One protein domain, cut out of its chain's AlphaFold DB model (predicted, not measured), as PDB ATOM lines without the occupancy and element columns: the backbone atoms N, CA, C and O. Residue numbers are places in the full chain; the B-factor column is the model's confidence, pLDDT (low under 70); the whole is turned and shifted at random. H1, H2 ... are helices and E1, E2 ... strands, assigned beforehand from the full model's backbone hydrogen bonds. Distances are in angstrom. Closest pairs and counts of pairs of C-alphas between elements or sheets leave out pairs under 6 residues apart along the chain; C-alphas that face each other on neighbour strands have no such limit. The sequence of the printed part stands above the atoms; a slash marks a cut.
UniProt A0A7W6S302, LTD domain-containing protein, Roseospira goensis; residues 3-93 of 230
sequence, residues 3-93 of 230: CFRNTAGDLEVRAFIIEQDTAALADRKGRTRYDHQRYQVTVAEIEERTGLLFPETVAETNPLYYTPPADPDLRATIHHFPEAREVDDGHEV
ATOM      1  N   CYS A   3      50.961 100.956-117.216       94.50
ATOM      2  CA  CYS A   3      50.538 100.855-115.821       94.50
ATOM      3  C   CYS A   3      50.858  99.445-115.328       94.50
ATOM      4  O   CYS A   3      50.508  98.469-115.997       94.50
ATOM      5  N   PHE A   4      51.527  99.320-114.188       94.38
ATOM      6  CA  PHE A   4      51.938  98.027-113.643       94.38
ATOM      7  C   PHE A   4      51.938  98.047-112.115       94.38
ATOM      8  O   PHE A   4      51.880  99.107-111.500       94.38
ATOM      9  N   ARG A   5      51.978  96.861-111.503       94.50
ATOM     10  CA  ARG A   5      52.220  96.717-110.066       94.50
ATOM     11  C   ARG A   5      53.704  96.494-109.828       94.50
ATOM     12  O   ARG A   5      54.283  95.609-110.462       94.50
ATOM     13  N   ASN A   6      54.302  97.280-108.944       91.69
ATOM     14  CA  ASN A   6      55.688  97.076-108.541       91.69
ATOM     15  C   ASN A   6      55.821  95.854-107.611       91.69
ATOM     16  O   ASN A   6      54.842  95.176-107.285       91.69
ATOM     17  N   THR A   7      57.045  95.550-107.183       90.69
ATOM     18  CA  THR A   7      57.329  94.403-106.306       90.69
ATOM     19  C   THR A   7      56.728  94.539-104.903       90.69
ATOM     20  O   THR A   7      56.508  93.518-104.256       90.69
ATOM     21  N   ALA A   8      56.427  95.761-104.451       92.38
ATOM     22  CA  ALA A   8      55.693  96.031-103.213       92.38
ATOM     23  C   ALA A   8      54.163  95.896-103.384       92.38
ATOM     24  O   ALA A   8      53.431  95.806-102.401       92.38
ATOM     25  N   GLY A   9      53.678  95.795-104.625       92.75
ATOM     26  CA  GLY A   9      52.262  95.691-104.962       92.75
ATOM     27  C   GLY A   9      51.576  97.034-105.214       92.75
ATOM     28  O   GLY A   9      50.368  97.034-105.475       92.75
ATOM     29  N   ASP A  10      52.316  98.141-105.186       93.00
ATOM     30  CA  ASP A  10      51.802  99.480-105.462       93.00
ATOM     31  C   ASP A  10      51.638  99.700-106.968       93.00
ATOM     32  O   ASP A  10      52.341  99.099-107.789       93.00
ATOM     33  N   LEU A  11      50.670 100.539-107.342       94.50
ATOM     34  CA  LEU A  11      50.502 100.967-108.727       94.50
ATOM     35  C   LEU A  11      51.671 101.874-109.111       94.50
ATOM     36  O   LEU A  11      52.029 102.776-108.364       94.50
ATOM     37  N   GLU A  12      52.213 101.674-110.306       95.62
ATOM     38  CA  GLU A  12      53.158 102.589-110.926       95.62
ATOM     39  C   GLU A  12      52.762 102.882-112.369       95.62
ATOM     40  O   GLU A  12      52.307 102.003-113.114       95.62
ATOM     41  N   VAL A  13      52.953 104.140-112.769       96.38
ATOM     42  CA  VAL A  13      52.591 104.631-114.097       96.38
ATOM     43  C   VAL A  13      53.808 105.233-114.777       96.38
ATOM     44  O   VAL A  13      54.591 105.965-114.173       96.38
ATOM     45  N   ARG A  14      53.976 104.919-116.062       96.44
ATOM     46  CA  ARG A  14      54.954 105.545-116.954       96.44
ATOM     47  C   ARG A  14      54.261 105.942-118.244       96.44
ATOM     48  O   ARG A  14      53.600 105.125-118.889       96.44
ATOM     49  N   ALA A  15      54.399 107.198-118.633       95.69
ATOM     50  CA  ALA A  15      53.828 107.707-119.868       95.69
ATOM     51  C   ALA A  15      54.954 108.018-120.856       95.69
ATOM     52  O   ALA A  15      56.038 108.427-120.453       95.69
ATOM     53  N   PHE A  16      54.708 107.748-122.138       94.88
ATOM     54  CA  PHE A  16      55.712 107.901-123.183       94.88
ATOM     55  C   PHE A  16      55.076 108.456-124.447       94.88
ATOM     56  O   PHE A  16      53.986 108.015-124.824       94.88
ATOM     57  N   ILE A  17      55.799 109.352-125.110       90.69
ATOM     58  CA  ILE A  17      55.515 109.840-126.457       90.69
ATOM     59  C   ILE A  17      56.706 109.484-127.347       90.69
ATOM     60  O   ILE A  17      57.858 109.482-126.915       90.69
ATOM     61  N   ILE A  18      56.412 109.144-128.596       85.69
ATOM     62  CA  ILE A  18      57.411 109.009-129.651       85.69
ATOM     63  C   ILE A  18      57.044 110.062-130.678       85.69
ATOM     64  O   ILE A  18      55.968 109.984-131.275       85.69
ATOM     65  N   GLU A  19      57.900 111.060-130.841       71.00
ATOM     66  CA  GLU A  19      57.656 112.083-131.846       71.00
ATOM     67  C   GLU A  19      58.016 111.526-133.224       71.00
ATOM     68  O   GLU A  19      59.008 110.813-133.398       71.00
ATOM     69  N   GLN A  20      57.156 111.792-134.205       61.50
ATOM     70  CA  GLN A  20      57.484 111.534-135.599       61.50
ATOM     71  C   GLN A  20      58.207 112.764-136.132       61.50
ATOM     72  O   GLN A  20      57.632 113.850-136.166       61.50
ATOM     73  N   ASP A  21      59.462 112.584-136.536       54.97
ATOM     74  CA  ASP A  21      60.260 113.625-137.176       54.97
ATOM     75  C   ASP A  21      59.492 114.238-138.369       54.97
ATOM     76  O   ASP A  21      59.035 113.538-139.280       54.97
ATOM     77  N   THR A  22      59.342 115.563-138.378       48.16
ATOM     78  CA  THR A  22      58.681 116.302-139.464       48.16
ATOM     79  C   THR A  22      59.448 116.191-140.784       48.16
ATOM     80  O   THR A  22      58.823 116.188-141.847       48.16
ATOM     81  N   ALA A  23      60.771 115.983-140.750       43.72
ATOM     82  CA  ALA A  23      61.561 115.665-141.937       43.72
ATOM     83  C   ALA A  23      61.212 114.278-142.519       43.72
ATOM     84  O   ALA A  23      61.275 114.089-143.736       43.72
ATOM     85  N   ALA A  24      60.760 113.331-141.685       39.81
ATOM     86  CA  ALA A  24      60.270 112.024-142.128       39.81
ATOM     87  C   ALA A  24      58.865 112.102-142.758       39.81
ATOM     88  O   ALA A  24      58.581 111.370-143.706       39.81
ATOM     89  N   LEU A  25      58.004 113.026-142.301       46.53
ATOM     90  CA  LEU A  25      56.695 113.298-142.921       46.53
ATOM     91  C   LEU A  25      56.817 113.959-144.309       46.53
ATOM     92  O   LEU A  25      55.928 113.802-145.149       46.53
ATOM     93  N   ALA A  26      57.914 114.676-144.574       45.38
ATOM     94  CA  ALA A  26      58.169 115.342-145.852       45.38
ATOM     95  C   ALA A  26      58.748 114.414-146.949       45.38
ATOM     96  O   ALA A  26      58.653 114.738-148.139       45.38
ATOM     97  N   ASP A  27      59.311 113.249-146.599       40.34
ATOM     98  CA  ASP A  27      59.861 112.296-147.574       40.34
ATOM     99  C   ASP A  27      58.784 111.366-148.164       40.34
ATOM    100  O   ASP A  27      58.560 110.233-147.733       40.34
ATOM    101  N   ARG A  28      58.167 111.821-149.259       40.47
ATOM    102  CA  ARG A  28      57.211 111.044-150.072       40.47
ATOM    103  C   ARG A  28      57.769 109.733-150.658       40.47
ATOM    104  O   ARG A  28      56.981 108.959-151.201       40.47
ATOM    105  N   LYS A  29      59.086 109.479-150.617       40.84
ATOM    106  CA  LYS A  29      59.720 108.269-151.183       40.84
ATOM    107  C   LYS A  29      60.029 107.178-150.152       40.84
ATOM    108  O   LYS A  29      60.562 106.141-150.547       40.84
ATOM    109  N   GLY A  30      59.682 107.365-148.876       36.16
ATOM    110  CA  GLY A  30      59.776 106.314-147.856       36.16
ATOM    111  C   GLY A  30      61.197 105.794-147.611       36.16
ATOM    112  O   GLY A  30      61.373 104.626-147.254       36.16
ATOM    113  N   ARG A  31      62.233 106.620-147.817       31.56
ATOM    114  CA  ARG A  31      63.625 106.223-147.576       31.56
ATOM    115  C   ARG A  31      63.990 106.476-146.113       31.56
ATOM    116  O   ARG A  31      64.616 107.470-145.776       31.56
ATOM    117  N   THR A  32      63.582 105.531-145.266       42.88
ATOM    118  CA  THR A  32      64.153 105.180-143.948       42.88
ATOM    119  C   THR A  32      65.163 106.168-143.341       42.88
ATOM    120  O   THR A  32      66.375 105.943-143.356       42.88
ATOM    121  N   ARG A  33      64.645 107.214-142.695       42.84
ATOM    122  CA  ARG A  33      65.301 107.924-141.587       42.84
ATOM    123  C   ARG A  33      64.241 108.267-140.551       42.84
ATOM    124  O   ARG A  33      63.776 109.392-140.474       42.84
ATOM    125  N   TYR A  34      63.807 107.255-139.813       44.22
ATOM    126  CA  TYR A  34      62.980 107.485-138.640       44.22
ATOM    127  C   TYR A  34      63.911 107.598-137.435       44.22
ATOM    128  O   TYR A  34      64.447 106.580-136.986       44.22
ATOM    129  N   ASP A  35      64.138 108.812-136.936       54.28
ATOM    130  CA  ASP A  35      64.677 108.978-135.588       54.28
ATOM    131  C   ASP A  35      63.507 108.972-134.604       54.28
ATOM    132  O   ASP A  35      62.806 109.960-134.417       54.28
ATOM    133  N   HIS A  36      63.221 107.798-134.046       65.06
ATOM    134  CA  HIS A  36      62.170 107.622-133.050       65.06
ATOM    135  C   HIS A  36      62.711 107.981-131.663       65.06
ATOM    136  O   HIS A  36      62.846 107.089-130.816       65.06
ATOM    137  N   GLN A  37      63.057 109.251-131.435       81.19
ATOM    138  CA  GLN A  37      63.371 109.692-130.080       81.19
ATOM    139  C   GLN A  37      62.129 109.469-129.217       81.19
ATOM    140  O   GLN A  37      61.024 109.916-129.537       81.19
ATOM    141  N   ARG A  38      62.306 108.703-128.143       89.12
ATOM    142  CA  ARG A  38      61.244 108.451-127.176       89.12
ATOM    143  C   ARG A  38      61.442 109.395-126.012       89.12
ATOM    144  O   ARG A  38      62.571 109.596-125.560       89.12
ATOM    145  N   TYR A  39      60.330 109.914-125.531       91.69
ATOM    146  CA  TYR A  39      60.278 110.749-124.353       91.69
ATOM    147  C   TYR A  39      59.422 110.059-123.309       91.69
ATOM    148  O   TYR A  39      58.319 109.603-123.619       91.69
ATOM    149  N   GLN A  40      59.916 109.979-122.080       95.75
ATOM    150  CA  GLN A  40      59.046 109.805-120.930       95.75
ATOM    151  C   GLN A  40      58.400 111.153-120.624       95.75
ATOM    152  O   GLN A  40      59.090 112.168-120.567       95.75
ATOM    153  N   VAL A  41      57.082 111.147-120.453       95.44
ATOM    154  CA  VAL A  41      56.263 112.351-120.291       95.44
ATOM    155  C   VAL A  41      55.256 112.181-119.158       95.44
ATOM    156  O   VAL A  41      55.050 111.081-118.621       95.44
ATOM    157  N   THR A  42      54.605 113.283-118.811       96.25
ATOM    158  CA  THR A  42      53.497 113.290-117.854       96.25
ATOM    159  C   THR A  42      52.241 112.656-118.468       96.25
ATOM    160  O   THR A  42      52.063 112.635-119.686       96.25
ATOM    161  N   VAL A  43      51.343 112.122-117.633       96.56
ATOM    162  CA  VAL A  43      50.023 111.665-118.114       96.56
ATOM    163  C   VAL A  43      49.186 112.856-118.581       96.56
ATOM    164  O   VAL A  43      48.597 112.776-119.654       96.56
ATOM    165  N   ALA A  44      49.214 113.965-117.837       94.69
ATOM    166  CA  ALA A  44      48.493 115.193-118.169       94.69
ATOM    167  C   ALA A  44      48.855 115.738-119.563       94.69
ATOM    168  O   ALA A  44      47.984 116.171-120.308       94.69
ATOM    169  N   GLU A  45      50.119 115.634-119.974       94.12
ATOM    170  CA  GLU A  45      50.537 116.004-121.329       94.12
ATOM    171  C   GLU A  45      49.939 115.086-122.407       94.12
ATOM    172  O   GLU A  45      49.584 115.547-123.493       94.12
ATOM    173  N   ILE A  46      49.789 113.785-122.133       94.00
ATOM    174  CA  ILE A  46      49.089 112.881-123.059       94.00
ATOM    175  C   ILE A  46      47.617 113.283-123.168       94.00
ATOM    176  O   ILE A  46      47.087 113.320-124.280       94.00
ATOM    177  N   GLU A  47      46.960 113.579-122.048       95.06
ATOM    178  CA  GLU A  47      45.563 114.030-122.032       95.06
ATOM    179  C   GLU A  47      45.393 115.319-122.841       95.06
ATOM    180  O   GLU A  47      44.543 115.376-123.727       95.06
ATOM    181  N   GLU A  48      46.269 116.303-122.634       93.94
ATOM    182  CA  GLU A  48      46.279 117.566-123.375       93.94
ATOM    183  C   GLU A  48      46.472 117.356-124.885       93.94
ATOM    184  O   GLU A  48      45.712 117.892-125.693       93.94
ATOM    185  N   ARG A  49      47.460 116.546-125.290       90.62
ATOM    186  CA  ARG A  49      47.775 116.328-126.712       90.62
ATOM    187  C   ARG A  49      46.732 115.474-127.441       90.62
ATOM    188  O   ARG A  49      46.627 115.567-128.663       90.62
ATOM    189  N   THR A  50      46.006 114.600-126.737       92.50
ATOM    190  CA  THR A  50      45.139 113.582-127.369       92.50
ATOM    191  C   THR A  50      43.647 113.746-127.086       92.50
ATOM    192  O   THR A  50      42.834 113.154-127.796       92.50
ATOM    193  N   GLY A  51      43.271 114.511-126.059       93.44
ATOM    194  CA  GLY A  51      41.900 114.600-125.552       93.44
ATOM    195  C   GLY A  51      41.418 113.344-124.813       93.44
ATOM    196  O   GLY A  51      40.241 113.260-124.460       93.44
ATOM    197  N   LEU A  52      42.292 112.354-124.599       92.88
ATOM    198  CA  LEU A  52      41.993 111.216-123.733       92.88
ATOM    199  C   LEU A  52      41.923 111.682-122.278       92.88
ATOM    200  O   LEU A  52      42.613 112.616-121.892       92.88
ATOM    201  N   LEU A  53      41.107 111.000-121.478       93.69
ATOM    202  CA  LEU A  53      41.008 111.222-120.039       93.69
ATOM    203  C   LEU A  53      41.308 109.912-119.324       93.69
ATOM    204  O   LEU A  53      40.721 108.871-119.647       93.69
ATOM    205  N   PHE A  54      42.210 109.964-118.357       94.06
ATOM    206  CA  PHE A  54      42.576 108.836-117.520       94.06
ATOM    207  C   PHE A  54      42.028 109.023-116.100       94.06
ATOM    208  O   PHE A  54      41.719 110.137-115.680       94.06
ATOM    209  N   PRO A  55      41.859 107.930-115.336       94.94
ATOM    210  CA  PRO A  55      41.522 108.040-113.922       94.94
ATOM    211  C   PRO A  55      42.561 108.883-113.174       94.94
ATOM    212  O   PRO A  55      43.754 108.743-113.430       94.94
ATOM    213  N   GLU A  56      42.116 109.682-112.204       92.50
ATOM    214  CA  GLU A  56      42.977 110.547-111.378       92.50
ATOM    215  C   GLU A  56      44.160 109.777-110.778       92.50
ATOM    216  O   GLU A  56      45.307 110.191-110.910       92.50
ATOM    217  N   THR A  57      43.908 108.563-110.279       93.56
ATOM    218  CA  THR A  57      44.949 107.677-109.739       93.56
ATOM    219  C   THR A  57      46.068 107.369-110.735       93.56
ATOM    220  O   THR A  57      47.207 107.166-110.329       93.56
ATOM    221  N   VAL A  58      45.788 107.336-112.042       93.44
ATOM    222  CA  VAL A  58      46.807 107.120-113.079       93.44
ATOM    223  C   VAL A  58      47.667 108.368-113.263       93.44
ATOM    224  O   VAL A  58      48.886 108.248-113.395       93.44
ATOM    225  N   ALA A  59      47.049 109.550-113.257       90.06
ATOM    226  CA  ALA A  59      47.753 110.819-113.391       90.06
ATOM    227  C   ALA A  59      48.621 111.121-112.160       90.06
ATOM    228  O   ALA A  59      49.799 111.430-112.316       90.06
ATOM    229  N   GLU A  60      48.081 110.938-110.954       90.75
ATOM    230  CA  GLU A  60      48.777 111.179-109.681       90.75
ATOM    231  C   GLU A  60      49.948 110.219-109.434       90.75
ATOM    232  O   GLU A  60      50.907 110.561-108.749       90.75
ATOM    233  N   THR A  61      49.891 109.015-110.011       94.94
ATOM    234  CA  THR A  61      50.953 108.003-109.879       94.94
ATOM    235  C   THR A  61      52.057 108.168-110.936       94.94
ATOM    236  O   THR A  61      53.063 107.448-110.931       94.94
ATOM    237  N   ASN A  62      51.898 109.091-111.889       95.62
ATOM    238  CA  ASN A  62      52.963 109.405-112.829       95.62
ATOM    239  C   ASN A  62      54.109 110.126-112.091       95.62
ATOM    240  O   ASN A  62      53.856 111.094-111.382       95.62
ATOM    241  N   PRO A  63      55.371 109.696-112.256       95.62
ATOM    242  CA  PRO A  63      56.469 110.274-111.493       95.62
ATOM    243  C   PRO A  63      56.918 111.648-112.001       95.62
ATOM    244  O   PRO A  63      57.744 112.257-111.332       95.62
ATOM    245  N   LEU A  64      56.457 112.110-113.171       95.81
ATOM    246  CA  LEU A  64      56.879 113.367-113.793       95.81
ATOM    247  C   LEU A  64      55.900 114.498-113.476       95.81
ATOM    248  O   LEU A  64      54.700 114.291-113.295       95.81
ATOM    249  N   TYR A  65      56.421 115.720-113.473       95.06
ATOM    250  CA  TYR A  65      55.663 116.904-113.089       95.06
ATOM    251  C   TYR A  65      55.147 117.691-114.296       95.06
ATOM    252  O   TYR A  65      55.918 118.167-115.123       95.06
ATOM    253  N   TYR A  66      53.828 117.885-114.385       94.38
ATOM    254  CA  TYR A  66      53.223 118.749-115.413       94.38
ATOM    255  C   TYR A  66      53.373 120.242-115.083       94.38
ATOM    256  O   TYR A  66      53.485 121.074-115.975       94.38
ATOM    257  N   THR A  67      53.429 120.581-113.794       93.94
ATOM    258  CA  THR A  67      53.674 121.941-113.290       93.94
ATOM    259  C   THR A  67      54.780 121.926-112.238       93.94
ATOM    260  O   THR A  67      55.055 120.860-111.682       93.94
ATOM    261  N   PRO A  68      55.410 123.077-111.932       95.19
ATOM    262  CA  PRO A  68      56.447 123.148-110.909       95.19
ATOM    263  C   PRO A  68      56.021 122.516-109.570       95.19
ATOM    264  O   PRO A  68      55.004 122.934-109.008       95.19
ATOM    265  N   PRO A  69      56.785 121.542-109.030       93.06
ATOM    266  CA  PRO A  69      56.467 120.919-107.748       93.06
ATOM    267  C   PRO A  69      56.614 121.918-106.595       93.06
ATOM    268  O   PRO A  69      57.309 122.918-106.717       93.06
ATOM    269  N   ALA A  70      55.990 121.652-105.445       93.00
ATOM    270  CA  ALA A  70      56.146 122.514-104.267       93.00
ATOM    271  C   ALA A  70      57.560 122.447-103.654       93.00
ATOM    272  O   ALA A  70      58.018 123.420-103.055       93.00
ATOM    273  N   ASP A  71      58.240 121.311-103.818       93.31
ATOM    274  CA  ASP A  71      59.591 121.066-103.319       93.31
ATOM    275  C   ASP A  71      60.616 121.990-104.022       93.31
ATOM    276  O   ASP A  71      60.735 121.954-105.254       93.31
ATOM    277  N   PRO A  72      61.354 122.832-103.274       92.25
ATOM    278  CA  PRO A  72      62.302 123.781-103.850       92.25
ATOM    279  C   PRO A  72      63.506 123.114-104.531       92.25
ATOM    280  O   PRO A  72      63.984 123.648-105.534       92.25
ATOM    281  N   ASP A  73      63.971 121.961-104.050       91.62
ATOM    282  CA  ASP A  73      65.127 121.259-104.621       91.62
ATOM    283  C   ASP A  73      64.751 120.622-105.966       91.62
ATOM    284  O   ASP A  73      65.499 120.700-106.951       91.62
ATOM    285  N   LEU A  74      63.532 120.077-106.057       91.75
ATOM    286  CA  LEU A  74      62.984 119.605-107.330       91.75
ATOM    287  C   LEU A  74      62.774 120.756-108.316       91.75
ATOM    288  O   LEU A  74      63.128 120.612-109.484       91.75
ATOM    289  N   ARG A  75      62.278 121.916-107.866       91.50
ATOM    290  CA  ARG A  75      62.141 123.113-108.720       91.50
ATOM    291  C   ARG A  75      63.479 123.646-109.232       91.50
ATOM    292  O   ARG A  75      63.532 124.177-110.335       91.50
ATOM    293  N   ALA A  76      64.547 123.543-108.444       89.31
ATOM    294  CA  ALA A  76      65.885 123.951-108.872       89.31
ATOM    295  C   ALA A  76      66.482 122.993-109.921       89.31
ATOM    296  O   ALA A  76      67.313 123.393-110.742       89.31
ATOM    297  N   THR A  77      66.045 121.732-109.901       91.50
ATOM    298  CA  THR A  77      66.509 120.679-110.813       91.50
ATOM    299  C   THR A  77      65.699 120.651-112.117       91.50
ATOM    300  O   THR A  77      66.277 120.563-113.202       91.50
ATOM    301  N   ILE A  78      64.369 120.756-112.025       90.00
ATOM    302  CA  ILE A  78      63.418 120.692-113.145       90.00
ATOM    303  C   ILE A  78      62.973 122.112-113.495       90.00
ATOM    304  O   ILE A  78      62.190 122.725-112.775       90.00
ATOM    305  N   HIS A  79      63.473 122.636-114.608       80.38
ATOM    306  CA  HIS A  79      63.242 124.019-115.038       80.38
ATOM    307  C   HIS A  79      62.334 124.113-116.278       80.38
ATOM    308  O   HIS A  79      61.846 125.196-116.588       80.38
ATOM    309  N   HIS A  80      62.037 122.980-116.927       82.44
ATOM    310  CA  HIS A  80      61.113 122.877-118.056       82.44
ATOM    311  C   HIS A  80      59.855 122.093-117.666       82.44
ATOM    312  O   HIS A  80      59.951 121.006-117.093       82.44
ATOM    313  N   PHE A  81      58.686 122.651-117.996       87.94
ATOM    314  CA  PHE A  81      57.373 122.050-117.753       87.94
ATOM    315  C   PHE A  81      56.500 122.125-119.024       87.94
ATOM    316  O   PHE A  81      56.530 123.164-119.690       87.94
ATOM    317  N   PRO A  82      55.711 121.082-119.356       92.44
ATOM    318  CA  PRO A  82      55.645 119.792-118.663       92.44
ATOM    319  C   PRO A  82      56.991 119.055-118.686       92.44
ATOM    320  O   PRO A  82      57.759 119.182-119.638       92.44
ATOM    321  N   GLU A  83      57.315 118.347-117.598       92.69
ATOM    322  CA  GLU A  83      58.552 117.568-117.521       92.69
ATOM    323  C   GLU A  83      58.506 116.491-118.612       92.69
ATOM    324  O   GLU A  83      57.609 115.646-118.641       92.69
ATOM    325  N   ALA A  84      59.497 116.519-119.497       90.25
ATOM    326  CA  ALA A  84      59.711 115.524-120.532       90.25
ATOM    327  C   ALA A  84      61.190 115.140-120.542       90.25
ATOM    328  O   ALA A  84      62.066 115.984-120.348       90.25
ATOM    329  N   ARG A  85      61.480 113.852-120.733       89.38
ATOM    330  CA  ARG A  85      62.851 113.330-120.681       89.38
ATOM    331  C   ARG A  85      63.112 112.370-121.818       89.38
ATOM    332  O   ARG A  85      62.327 111.445-122.015       89.38
ATOM    333  N   GLU A  86      64.221 112.545-122.522       90.62
ATOM    334  CA  GLU A  86      64.678 111.572-123.509       90.62
ATOM    335  C   GLU A  86      64.976 110.236-122.829       90.62
ATOM    336  O   GLU A  86      65.651 110.188-121.801       90.62
ATOM    337  N   VAL A  87      64.479 109.147-123.416       91.06
ATOM    338  CA  VAL A  87      64.699 107.784-122.928       91.06
ATOM    339  C   VAL A  87      65.057 106.889-124.104       91.06
ATOM    340  O   VAL A  87      64.223 106.617-124.970       91.06
ATOM    341  N   ASP A  88      66.286 106.378-124.117       88.81
ATOM    342  CA  ASP A  88      66.742 105.435-125.145       88.81
ATOM    343  C   ASP A  88      66.788 103.980-124.657       88.81
ATOM    344  O   ASP A  88      66.649 103.049-125.459       88.81
ATOM    345  N   ASP A  89      66.893 103.770-123.344       88.31
ATOM    346  CA  ASP A  89      66.928 102.459-122.705       88.31
ATOM    347  C   ASP A  89      66.061 102.393-121.434       88.31
ATOM    348  O   ASP A  89      65.733 103.403-120.819       88.31
ATOM    349  N   GLY A  90      65.691 101.180-121.012       89.31
ATOM    350  CA  GLY A  90      64.843 100.967-119.839       89.31
ATOM    351  C   GLY A  90      65.449 101.474-118.527       89.31
ATOM    352  O   GLY A  90      64.697 101.883-117.651       89.31
ATOM    353  N   HIS A  91      66.781 101.494-118.393       90.06
ATOM    354  CA  HIS A  91      67.437 102.028-117.188       90.06
ATOM    355  C   HIS A  91      67.364 103.562-117.071       90.06
ATOM    356  O   HIS A  91      67.586 104.088-115.986       90.06
ATOM    357  N   GLU A  92      67.048 104.271-118.161       92.00
ATOM    358  CA  GLU A  92      66.851 105.729-118.161       92.00
ATOM    359  C   GLU A  92      65.428 106.115-117.718       92.00
ATOM    360  O   GLU A  92      65.170 107.279-117.413       92.00
ATOM    361  N   VAL A  93      64.495 105.152-117.668       93.94
ATOM    362  CA  VAL A  93      63.103 105.397-117.271       93.94
ATOM    363  C   VAL A  93      63.049 105.788-115.797       93.94
ATOM    364  O   VAL A  93      63.351 104.995-114.904       93.94
TER     365      VAL A  93
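This is residues 3 to 93 of the 230 residues of the protein "LTD domain-containing protein" of Roseospira goensis (UniProt A0A7W6S302). A narrow, twisted sheet of four strands, with E2 as its long strand, has two small helices, H2 and H3, packed over one face of E2. Beyond the ends of E2 and E3 a loop with the short helix H1 reaches far out, its residues 26 to 31 sticking out free, while H4 sits off the sheet on a long link. The printed part has 91 residues with four named helices and four named strands, in the order E1 E2 H1 E3 H2 H3 H4 E4; the sheet runs E1 E2 E3 E4, all antiparallel. The class is mixed, helices and strands, with under half of the residues, 42 of 91, in named elements. The whole is loose, with a radius of gyration of the C-alphas of 15.8 A, and elongated, spanning 48 by 31 by 29 A.

E1, residues 3 to 5, and E2, residues 11 to 18, form an antiparallel hairpin at 150 degrees, with N 4 and O 12 3.0 A apart, within hydrogen-bond range. E2 is staggered: its residues 11 to 13 pair with E1, and its residues 15 to 18 pair with E3, residues 38 to 41. E2 and E3 are antiparallel at 134 degrees, with N 17 and O 39 2.9 A apart, within hydrogen-bond range. E3 and the edge strand E4, residues 84 to 86, are antiparallel at 153 degrees, with N 40 and O 85 2.8 A apart, within range too. From edge to edge the strands' lines turn by 99 degrees. H2, residues 43 to 50, is on the sheet at a height of 9.5 A and lies over E2; the closest C-alphas, those of Ala 15 and Val 43, are 5.8 A apart. On the local plane, fitted to just 6 C-alphas, it stands at 29 degrees to E2, only just along the strands. H3, residues 56 to 60, lies over E2 on the same face; the closest C-alphas, those of Val 13 and Val 58, are 6.4 A apart. H2 and H3 only just touch, with 3 pairs of C-alphas within 8 A, the closest those of Val 43 and Ala 59, 5.3 A apart. H1, residues 22 to 26, and H4, residues 72 to 77, are not on the sheet and are apart from each other. In H1, H2, H3 and H4 every O i to N i+4 pair is within hydrogen-bond range.

E1 begins at C-alpha 3, (50.538, 100.855, -115.821). E2 is 23.5 A long, H2 10.6 A, E3 9.4 A and H4 8.7 A. E4 ends at C-alpha 86, (64.678, 111.572, -123.509).

The C-alphas of Lys 29 and Pro 72, the two farthest apart, are 49.9 A apart. The printed part has no cut; the links H1 to E3 and H3 to H4 are long. Residues 20 to 36 have pLDDT under 70.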